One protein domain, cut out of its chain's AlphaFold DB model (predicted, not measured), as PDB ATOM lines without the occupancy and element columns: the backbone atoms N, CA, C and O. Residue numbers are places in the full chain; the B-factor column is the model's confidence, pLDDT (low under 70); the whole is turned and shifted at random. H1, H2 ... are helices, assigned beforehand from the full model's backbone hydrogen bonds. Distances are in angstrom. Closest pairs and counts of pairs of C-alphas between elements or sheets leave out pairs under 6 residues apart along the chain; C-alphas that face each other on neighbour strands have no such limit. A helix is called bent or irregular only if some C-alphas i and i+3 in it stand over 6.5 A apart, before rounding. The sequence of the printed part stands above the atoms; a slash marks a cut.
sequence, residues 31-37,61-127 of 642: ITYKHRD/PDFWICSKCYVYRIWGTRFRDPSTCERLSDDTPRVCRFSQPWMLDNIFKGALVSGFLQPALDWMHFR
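Overview. This is residues 31 to 37 and 61 to 127 of the 642 residues of an uncharacterized protein of Monosporascus ibericus (UniProt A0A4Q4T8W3). A hairpin of two helices, H2 and H3, makes one part of this model, with the short helix H1 near H2 and away from H3. Between H1 and H2 a long loop swings out and comes back, and its residues 88 to 93 stick out free of the rest. The printed part has 74 residues, with three named helices in the order H1, H2, H3 and no named strand; the class is all helix, though only 31 residues are in named elements. It is compact, with a radius of gyration of the C-alphas of 12.0 A, and spans 36 by 25 by 22 A.

Arrangement. H1, residues 67 to 74, and H2, residues 101 to 114, are near each other, with 5 pairs of C-alphas within 10 A and the closest at 8.3 A. H2 touches H3, residues 118 to 126; their closest C-alphas, those of Ile 107 and Ala 120, are 5.8 A apart. The two form a helical hairpin, running opposite ways at a shallow tilt of 31 degrees. H1 and H3 are apart. In H1 and H3 every O i to N i+4 pair is within hydrogen-bond range; in H2, 7 of 10 are.

Along the chain. Residues 31 to 37 hold no named element. H1 begins at C-alpha 67, (316.214, 323.990, 205.307), and is 9.9 A long. H2 begins at C-alpha 101, (317.946, 324.936, 221.776), and is 19.1 A long; it is only just irregular, with C-alphas 105 and 108 6.54 A apart. H3, 11.9 A long, ends at C-alpha 126, (331.775, 332.484, 217.665).

Size, cuts and confidence. The C-alphas farthest apart, those of Asp 91 and Ser 114, are 36.2 A apart. Residues 38 to 60 are not printed, and C-alphas 37 and 61 are 17.5 A apart across this cut. The link from H1 to H2 is long, 26 residues; that from H2 to H3 is tight, 3 residues. The mean pLDDT of the printed part is 83.9, with residues 31 to 37, 61 and 82 to 85 under 70.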
ATOM      1  N   ILE A  31     321.511 328.441 203.063       52.78
ATOM      2  CA  ILE A  31     321.100 329.829 202.993       52.78
ATOM      3  C   ILE A  31     322.262 330.642 203.518       52.78
ATOM      4  O   ILE A  31     322.586 330.595 204.706       52.78
ATOM      5  N   THR A  32     322.922 331.345 202.605       50.69
ATOM      6  CA  THR A  32     323.964 332.306 202.950       50.69
ATOM      7  C   THR A  32     323.292 333.648 203.219       50.69
ATOM      8  O   THR A  32     322.556 334.176 202.386       50.69
ATOM      9  N   TYR A  33     323.492 334.191 204.419       50.16
ATOM     10  CA  TYR A  33     322.978 335.514 204.768       50.16
ATOM     11  C   TYR A  33     324.032 336.559 204.391       50.16
ATOM     12  O   TYR A  33     325.119 336.571 204.970       50.16
ATOM     13  N   LYS A  34     323.738 337.424 203.412       55.16
ATOM     14  CA  LYS A  34     324.607 338.557 203.052       55.16
ATOM     15  C   LYS A  34     323.975 339.840 203.591       55.16
ATOM     16  O   LYS A  34     322.966 340.297 203.066       55.16
ATOM     17  N   HIS A  35     324.579 340.443 204.615       44.25
ATOM     18  CA  HIS A  35     324.091 341.702 205.182       44.25
ATOM     19  C   HIS A  35     324.220 342.839 204.151       44.25
ATOM     20  O   HIS A  35     325.326 343.286 203.829       44.25
ATOM     21  N   ARG A  36     323.083 343.323 203.641       49.50
ATOM     22  CA  ARG A  36     323.005 344.483 202.745       49.50
ATOM     23  C   ARG A  36     322.603 345.733 203.532       49.50
ATOM     24  O   ARG A  36     321.825 345.648 204.478       49.50
ATOM     25  N   ASP A  37     323.173 346.885 203.200       54.41
ATOM     26  CA  ASP A  37     322.749 348.172 203.748       54.41
ATOM     27  C   ASP A  37     321.365 348.585 203.210       54.41
ATOM     28  O   ASP A  37     320.774 347.908 202.368       54.41
ATOM     29  N   PRO A  61     330.311 332.673 204.810       58.84
ATOM     30  CA  PRO A  61     330.054 332.503 206.235       58.84
ATOM     31  C   PRO A  61     330.349 331.062 206.685       58.84
ATOM     32  O   PRO A  61     329.890 330.106 206.067       58.84
ATOM     33  N   ASP A  62     331.077 330.915 207.797       78.56
ATOM     34  CA  ASP A  62     331.531 329.627 208.359       78.56
ATOM     35  C   ASP A  62     330.425 328.807 209.066       78.56
ATOM     36  O   ASP A  62     330.704 327.866 209.817       78.56
ATOM     37  N   PHE A  63     329.152 329.158 208.880       85.44
ATOM     38  CA  PHE A  63     328.034 328.512 209.566       85.44
ATOM     39  C   PHE A  63     326.885 328.160 208.620       85.44
ATOM     40  O   PHE A  63     326.677 328.787 207.584       85.44
ATOM     41  N   TRP A  64     326.109 327.148 209.018       86.56
ATOM     42  CA  TRP A  64     325.065 326.546 208.191       86.56
ATOM     43  C   TRP A  64     323.725 326.529 208.929       86.56
ATOM     44  O   TRP A  64     323.649 326.137 210.101       86.56
ATOM     45  N   ILE A  65     322.664 326.915 208.221       91.69
ATOM     46  CA  ILE A  65     321.269 326.808 208.662       91.69
ATOM     47  C   ILE A  65     320.594 325.775 207.765       91.69
ATOM     48  O   ILE A  65     320.580 325.938 206.549       91.69
ATOM     49  N   CYS A  66     320.040 324.706 208.340       92.88
ATOM     50  CA  CYS A  66     319.326 323.714 207.544       92.88
ATOM     51  C   CYS A  66     317.975 324.251 207.054       92.88
ATOM     52  O   CYS A  66     317.327 325.064 207.722       92.88
ATOM     53  N   SER A  67     317.519 323.709 205.923       89.25
ATOM     54  CA  SER A  67     316.214 323.990 205.307       89.25
ATOM     55  C   SER A  67     315.065 323.976 206.314       89.25
ATOM     56  O   SER A  67     314.265 324.905 206.360       89.25
ATOM     57  N   LYS A  68     315.026 322.955 207.180       92.62
ATOM     58  CA  LYS A  68     314.025 322.805 208.239       92.62
ATOM     59  C   LYS A  68     314.011 324.024 209.166       92.62
ATOM     60  O   LYS A  68     312.970 324.643 209.354       92.62
ATOM     61  N   CYS A  69     315.159 324.397 209.729       95.00
ATOM     62  CA  CYS A  69     315.251 325.549 210.624       95.00
ATOM     63  C   CYS A  69     314.866 326.851 209.928       95.00
ATOM     64  O   CYS A  69     314.141 327.650 210.514       95.00
ATOM     65  N   TYR A  70     315.279 327.048 208.679       93.75
ATOM     66  CA  TYR A  70     314.895 328.246 207.950       93.75
ATOM     67  C   TYR A  70     313.386 328.312 207.698       93.75
ATOM     68  O   TYR A  70     312.761 329.302 208.068       93.75
ATOM     69  N   VAL A  71     312.779 327.253 207.157       92.06
ATOM     70  CA  VAL A  71     311.337 327.218 206.860       92.06
ATOM     71  C   VAL A  71     310.507 327.388 208.130       92.06
ATOM     72  O   VAL A  71     309.600 328.215 208.168       92.06
ATOM     73  N   TYR A  72     310.826 326.647 209.192       95.31
ATOM     74  CA  TYR A  72     310.005 326.660 210.404       95.31
ATOM     75  C   TYR A  72     310.257 327.858 211.319       95.31
ATOM     76  O   TYR A  72     309.376 328.199 212.106       95.31
ATOM     77  N   ARG A  73     311.450 328.467 211.289       94.81
ATOM     78  CA  ARG A  73     311.828 329.494 212.274       94.81
ATOM     79  C   ARG A  73     312.140 330.856 211.668       94.81
ATOM     80  O   ARG A  73     311.907 331.843 212.345       94.81
ATOM     81  N   ILE A  74     312.635 330.937 210.433       94.69
ATOM     82  CA  ILE A  74     313.098 332.202 209.832       94.69
ATOM     83  C   ILE A  74     312.117 332.718 208.772       94.69
ATOM     84  O   ILE A  74     311.850 333.916 208.732       94.69
ATOM     85  N   TRP A  75     311.532 331.836 207.959       93.19
ATOM     86  CA  TRP A  75     310.684 332.198 206.816       93.19
ATOM     87  C   TRP A  75     309.473 333.057 207.193       93.19
ATOM     88  O   TRP A  75     309.122 333.981 206.468       93.19
ATOM     89  N   GLY A  76     308.850 332.785 208.341       94.69
ATOM     90  CA  GLY A  76     307.712 333.563 208.845       94.69
ATOM     91  C   GLY A  76     308.089 334.882 209.528       94.69
ATOM     92  O   GLY A  76     307.226 335.524 210.116       94.69
ATOM     93  N   THR A  77     309.364 335.275 209.514       95.56
ATOM     94  CA  THR A  77     309.881 336.404 210.298       95.56
ATOM     95  C   THR A  77     310.375 337.527 209.392       95.56
ATOM     96  O   THR A  77     310.632 337.325 208.207       95.56
ATOM     97  N   ARG A  78     310.593 338.719 209.961       93.38
ATOM     98  CA  ARG A  78     311.205 339.852 209.239       93.38
ATOM     99  C   ARG A  78     312.642 339.599 208.770       93.38
ATOM    100  O   ARG A  78     313.168 340.379 207.988       93.38
ATOM    101  N   PHE A  79     313.275 338.527 209.249       93.56
ATOM    102  CA  PHE A  79     314.605 338.100 208.820       93.56
ATOM    103  C   PHE A  79     314.577 337.194 207.594       93.56
ATOM    104  O   PHE A  79     315.614 336.644 207.222       93.56
ATOM    105  N   ARG A  80     313.406 337.020 206.968       92.25
ATOM    106  CA  ARG A  80     313.293 336.379 205.666       92.25
ATOM    107  C   ARG A  80     314.047 337.214 204.634       92.25
ATOM    108  O   ARG A  80     313.502 338.133 204.032       92.25
ATOM    109  N   ASP A  81     315.307 336.867 204.436       79.12
ATOM    110  CA  ASP A  81     316.073 337.305 203.283       79.12
ATOM    111  C   ASP A  81     315.651 336.434 202.087       79.12
ATOM    112  O   ASP A  81     315.613 335.207 202.234       79.12
ATOM    113  N   PRO A  82     315.313 337.012 200.920       58.81
ATOM    114  CA  PRO A  82     315.131 336.279 199.664       58.81
ATOM    115  C   PRO A  82     316.429 335.641 199.126       58.81
ATOM    116  O   PRO A  82     316.527 335.372 197.928       58.81
ATOM    117  N   SER A  83     317.428 335.412 199.980       56.00
ATOM    118  CA  SER A  83     318.712 334.842 199.607       56.00
ATOM    119  C   SER A  83     318.551 333.503 198.890       56.00
ATOM    120  O   SER A  83     317.637 332.711 199.134       56.00
ATOM    121  N   THR A  84     319.452 333.289 197.936       58.97
ATOM    122  CA  THR A  84     319.487 332.110 197.084       58.97
ATOM    123  C   THR A  84     319.742 330.872 197.935       58.97
ATOM    124  O   THR A  84     320.815 330.684 198.506       58.97
ATOM    125  N   CYS A  85     318.721 330.024 198.019       64.62
ATOM    126  CA  CYS A  85     318.837 328.655 198.490       64.62
ATOM    127  C   CYS A  85     319.729 327.873 197.515       64.62
ATOM    128  O   CYS A  85     319.235 327.314 196.536       64.62
ATOM    129  N   GLU A  86     321.037 327.847 197.754       72.62
ATOM    130  CA  GLU A  86     321.958 327.020 196.978       72.62
ATOM    131  C   GLU A  86     322.055 325.631 197.612       72.62
ATOM    132  O   GLU A  86     322.095 325.463 198.833       72.62
ATOM    133  N   ARG A  87     322.047 324.595 196.776       70.69
ATOM    134  CA  ARG A  87     322.299 323.223 197.215       70.69
ATOM    135  C   ARG A  87     323.796 322.975 197.070       70.69
ATOM    136  O   ARG A  87     324.306 323.068 195.958       70.69
ATOM    137  N   LEU A  88     324.493 322.670 198.165       70.12
ATOM    138  CA  LEU A  88     325.882 322.218 198.063       70.12
ATOM    139  C   LEU A  88     325.928 320.851 197.380       70.12
ATOM    140  O   LEU A  88     325.086 319.989 197.632       70.12
ATOM    141  N   SER A  89     326.925 320.673 196.525       78.69
ATOM    142  CA  SER A  89     327.183 319.436 195.788       78.69
ATOM    143  C   SER A  89     328.185 318.513 196.488       78.69
ATOM    144  O   SER A  89     328.601 317.530 195.889       78.69
ATOM    145  N   ASP A  90     328.646 318.853 197.695       80.56
ATOM    146  CA  ASP A  90     329.795 318.193 198.328       80.56
ATOM    147  C   ASP A  90     329.448 316.934 199.143       80.56
ATOM    148  O   ASP A  90     330.356 316.310 199.682       80.56
ATOM    149  N   ASP A  91     328.168 316.543 199.225       78.62
ATOM    150  CA  ASP A  91     327.650 315.397 200.000       78.62
ATOM    151  C   ASP A  91     328.154 315.320 201.461       78.62
ATOM    152  O   ASP A  91     327.983 314.309 202.147       78.62
ATOM    153  N   THR A  92     328.732 316.406 201.988       80.56
ATOM    154  CA  THR A  92     329.274 316.428 203.345       80.56
ATOM    155  C   THR A  92     328.150 316.673 204.356       80.56
ATOM    156  O   THR A  92     327.427 317.672 204.262       80.56
ATOM    157  N   PRO A  93     327.963 315.794 205.359       75.94
ATOM    158  CA  PRO A  93     326.987 316.033 206.411       75.94
ATOM    159  C   PRO A  93     327.450 317.207 207.278       75.94
ATOM    160  O   PRO A  93     328.530 317.189 207.865       75.94
ATOM    161  N   ARG A  94     326.614 318.242 207.386       81.06
ATOM    162  CA  ARG A  94     326.892 319.450 208.176       81.06
ATOM    163  C   ARG A  94     325.840 319.615 209.267       81.06
ATOM    164  O   ARG A  94     324.650 319.400 209.039       81.06
ATOM    165  N   VAL A  95     326.270 320.030 210.456       86.00
ATOM    166  CA  VAL A  95     325.365 320.291 211.583       86.00
ATOM    167  C   VAL A  95     324.776 321.697 211.460       86.00
ATOM    168  O   VAL A  95     325.507 322.682 211.343       86.00
ATOM    169  N   CYS A  96     323.447 321.799 211.522       92.75
ATOM    170  CA  CYS A  96     322.749 323.079 211.592       92.75
ATOM    171  C   CYS A  96     323.097 323.791 212.907       92.75
ATOM    172  O   CYS A  96     322.745 323.311 213.985       92.75
ATOM    173  N   ARG A  97     323.753 324.955 212.845       90.19
ATOM    174  CA  ARG A  97     324.057 325.727 214.067       90.19
ATOM    175  C   ARG A  97     322.812 326.396 214.642       90.19
ATOM    176  O   ARG A  97     322.710 326.589 215.848       90.19
ATOM    177  N   PHE A  98     321.838 326.674 213.783       94.75
ATOM    178  CA  PHE A  98     320.587 327.314 214.163       94.75
ATOM    179  C   PHE A  98     319.627 326.388 214.926       94.75
ATOM    180  O   PHE A  98     318.747 326.872 215.625       94.75
ATOM    181  N   SER A  99     319.764 325.061 214.814       93.69
ATOM    182  CA  SER A  99     318.854 324.113 215.478       93.69
ATOM    183  C   SER A  99     319.125 323.929 216.972       93.69
ATOM    184  O   SER A  99     318.423 323.157 217.616       93.69
ATOM    185  N   GLN A 100     320.152 324.584 217.515       91.25
ATOM    186  CA  GLN A 100     320.528 324.455 218.920       91.25
ATOM    187  C   GLN A 100     319.455 325.091 219.823       91.25
ATOM    188  O   GLN A 100     319.067 326.232 219.556       91.25
ATOM    189  N   PRO A 101     318.995 324.413 220.898       90.88
ATOM    190  CA  PRO A 101     317.946 324.936 221.776       90.88
ATOM    191  C   PRO A 101     318.254 326.335 222.303       90.88
ATOM    192  O   PRO A 101     317.436 327.228 222.161       90.88
ATOM    193  N   TRP A 102     319.481 326.588 222.774       88.25
ATOM    194  CA  TRP A 102     319.882 327.916 223.253       88.25
ATOM    195  C   TRP A 102     319.749 329.018 222.190       88.25
ATOM    196  O   TRP A 102     319.241 330.109 222.464       88.25
ATOM    197  N   MET A 103     320.174 328.715 220.959       95.12
ATOM    198  CA  MET A 103     320.059 329.624 219.823       95.12
ATOM    199  C   MET A 103     318.590 329.928 219.518       95.12
ATOM    200  O   MET A 103     318.238 331.086 219.319       95.12
ATOM    201  N   LEU A 104     317.718 328.920 219.542       94.00
ATOM    202  CA  LEU A 104     316.287 329.092 219.291       94.00
ATOM    203  C   LEU A 104     315.559 329.795 220.439       94.00
ATOM    204  O   LEU A 104     314.714 330.652 220.183       94.00
ATOM    205  N   ASP A 105     315.864 329.431 221.682       91.31
ATOM    206  CA  ASP A 105     315.072 329.804 222.848       91.31
ATOM    207  C   ASP A 105     315.469 331.126 223.479       91.31
ATOM    208  O   ASP A 105     314.601 331.767 224.067       91.31
ATOM    209  N   ASN A 106     316.721 331.555 223.315       90.75
ATOM    210  CA  ASN A 106     317.233 332.766 223.952       90.75
ATOM    211  C   ASN A 106     317.662 333.791 222.905       90.75
ATOM    212  O   ASN A 106     317.122 334.896 222.837       90.75
ATOM    213  N   ILE A 107     318.590 333.408 222.030       95.62
ATOM    214  CA  ILE A 107     319.245 334.364 221.130       95.62
ATOM    215  C   ILE A 107     318.311 334.775 219.997       95.62
ATOM    216  O   ILE A 107     318.110 335.963 219.752       95.62
ATOM    217  N   PHE A 108     317.686 333.808 219.324       96.12
ATOM    218  CA  PHE A 108     316.786 334.093 218.216       96.12
ATOM    219  C   PHE A 108     315.488 334.749 218.684       96.12
ATOM    220  O   PHE A 108     315.011 335.663 218.019       96.12
ATOM    221  N   LYS A 109     314.943 334.376 219.852       95.94
ATOM    222  CA  LYS A 109     313.812 335.115 220.445       95.94
ATOM    223  C   LYS A 109     314.185 336.577 220.707       95.94
ATOM    224  O   LYS A 109     313.440 337.467 220.305       95.94
ATOM    225  N   GLY A 110     315.365 336.836 221.278       93.62
ATOM    226  CA  GLY A 110     315.889 338.195 221.450       93.62
ATOM    227  C   GLY A 110     316.077 338.941 220.122       93.62
ATOM    228  O   GLY A 110     315.723 340.118 220.012       93.62
ATOM    229  N   ALA A 111     316.553 338.254 219.081       96.00
ATOM    230  CA  ALA A 111     316.651 338.799 217.729       96.00
ATOM    231  C   ALA A 111     315.272 339.177 217.172       96.00
ATOM    232  O   ALA A 111     315.093 340.279 216.660       96.00
ATOM    233  N   LEU A 112     314.265 338.311 217.319       95.94
ATOM    234  CA  LEU A 112     312.904 338.578 216.849       95.94
ATOM    235  C   LEU A 112     312.298 339.812 217.511       95.94
ATOM    236  O   LEU A 112     311.711 340.633 216.806       95.94
ATOM    237  N   VAL A 113     312.493 339.977 218.821       96.12
ATOM    238  CA  VAL A 113     312.017 341.148 219.571       96.12
ATOM    239  C   VAL A 113     312.771 342.410 219.142       96.12
ATOM    240  O   VAL A 113     312.154 343.392 218.731       96.12
ATOM    241  N   SER A 114     314.104 342.379 219.154       96.12
ATOM    242  CA  SER A 114     314.941 343.558 218.877       96.12
ATOM    243  C   SER A 114     314.943 343.988 217.406       96.12
ATOM    244  O   SER A 114     315.075 345.167 217.099       96.12
ATOM    245  N   GLY A 115     314.802 343.041 216.481       96.00
ATOM    246  CA  GLY A 115     315.035 343.248 215.042       96.00
ATOM    247  C   GLY A 115     316.485 343.149 214.638       96.00
ATOM    248  O   GLY A 115     316.820 343.345 213.475       96.00
ATOM    249  N   PHE A 116     317.307 342.824 215.626       95.19
ATOM    250  CA  PHE A 116     318.714 342.508 215.604       95.19
ATOM    251  C   PHE A 116     319.014 341.073 215.172       95.19
ATOM    252  O   PHE A 116     319.035 340.242 216.070       95.19
ATOM    253  N   LEU A 117     319.275 340.716 213.903       94.25
ATOM    254  CA  LEU A 117     319.792 339.354 213.625       94.25
ATOM    255  C   LEU A 117     321.275 339.206 214.013       94.25
ATOM    256  O   LEU A 117     321.757 338.094 214.195       94.25
ATOM    257  N   GLN A 118     322.002 340.313 214.184       94.00
ATOM    258  CA  GLN A 118     323.443 340.287 214.435       94.00
ATOM    259  C   GLN A 118     323.860 339.432 215.648       94.00
ATOM    260  O   GLN A 118     324.733 338.596 215.464       94.00
ATOM    261  N   PRO A 119     323.199 339.488 216.825       92.06
ATOM    262  CA  PRO A 119     323.553 338.626 217.960       92.06
ATOM    263  C   PRO A 119     323.449 337.125 217.649       92.06
ATOM    264  O   PRO A 119     324.238 336.322 218.139       92.06
ATOM    265  N   ALA A 120     322.489 336.742 216.803       94.25
ATOM    266  CA  ALA A 120     322.337 335.374 216.320       94.25
ATOM    267  C   ALA A 120     323.472 334.971 215.369       94.25
ATOM    268  O   ALA A 120     323.998 333.863 215.474       94.25
ATOM    269  N   LEU A 121     323.857 335.866 214.454       92.50
ATOM    270  CA  LEU A 121     324.967 335.647 213.524       92.50
ATOM    271  C   LEU A 121     326.305 335.581 214.269       92.50
ATOM    272  O   LEU A 121     327.076 334.653 214.040       92.50
ATOM    273  N   ASP A 122     326.543 336.497 215.206       91.06
ATOM    274  CA  ASP A 122     327.744 336.544 216.041       91.06
ATOM    275  C   ASP A 122     327.880 335.267 216.867       91.06
ATOM    276  O   ASP A 122     328.945 334.654 216.886       91.06
ATOM    277  N   TRP A 123     326.788 334.802 217.483       91.88
ATOM    278  CA  TRP A 123     326.790 333.535 218.212       91.88
ATOM    279  C   TRP A 123     327.093 332.346 217.299       91.88
ATOM    280  O   TRP A 123     327.893 331.472 217.647       91.88
ATOM    281  N   MET A 124     326.492 332.316 216.105       92.62
ATOM    282  CA  MET A 124     326.770 331.268 215.128       92.62
ATOM    283  C   MET A 124     328.212 331.319 214.628       92.62
ATOM    284  O   MET A 124     328.754 330.250 214.382       92.62
ATOM    285  N   HIS A 125     328.843 332.487 214.512       86.88
ATOM    286  CA  HIS A 125     330.253 332.632 214.133       86.88
ATOM    287  C   HIS A 125     331.226 332.293 215.266       86.88
ATOM    288  O   HIS A 125     332.255 331.672 215.013       86.88
ATOM    289  N   PHE A 126     330.899 332.660 216.506       83.94
ATOM    290  CA  PHE A 126     331.775 332.484 217.665       83.94
ATOM    291  C   PHE A 126     332.082 331.012 217.968       83.94
ATOM    292  O   PHE A 126     333.114 330.703 218.560       83.94
ATOM    293  N   ARG A 127     331.220 330.074 217.554       71.06
ATOM    294  CA  ARG A 127     331.451 328.646 217.791       71.06
ATOM    295  C   ARG A 127     332.394 328.046 216.731       71.06
ATOM    296  O   ARG A 127     332.024 328.015 215.560       71.06
TER     297      ARG A 127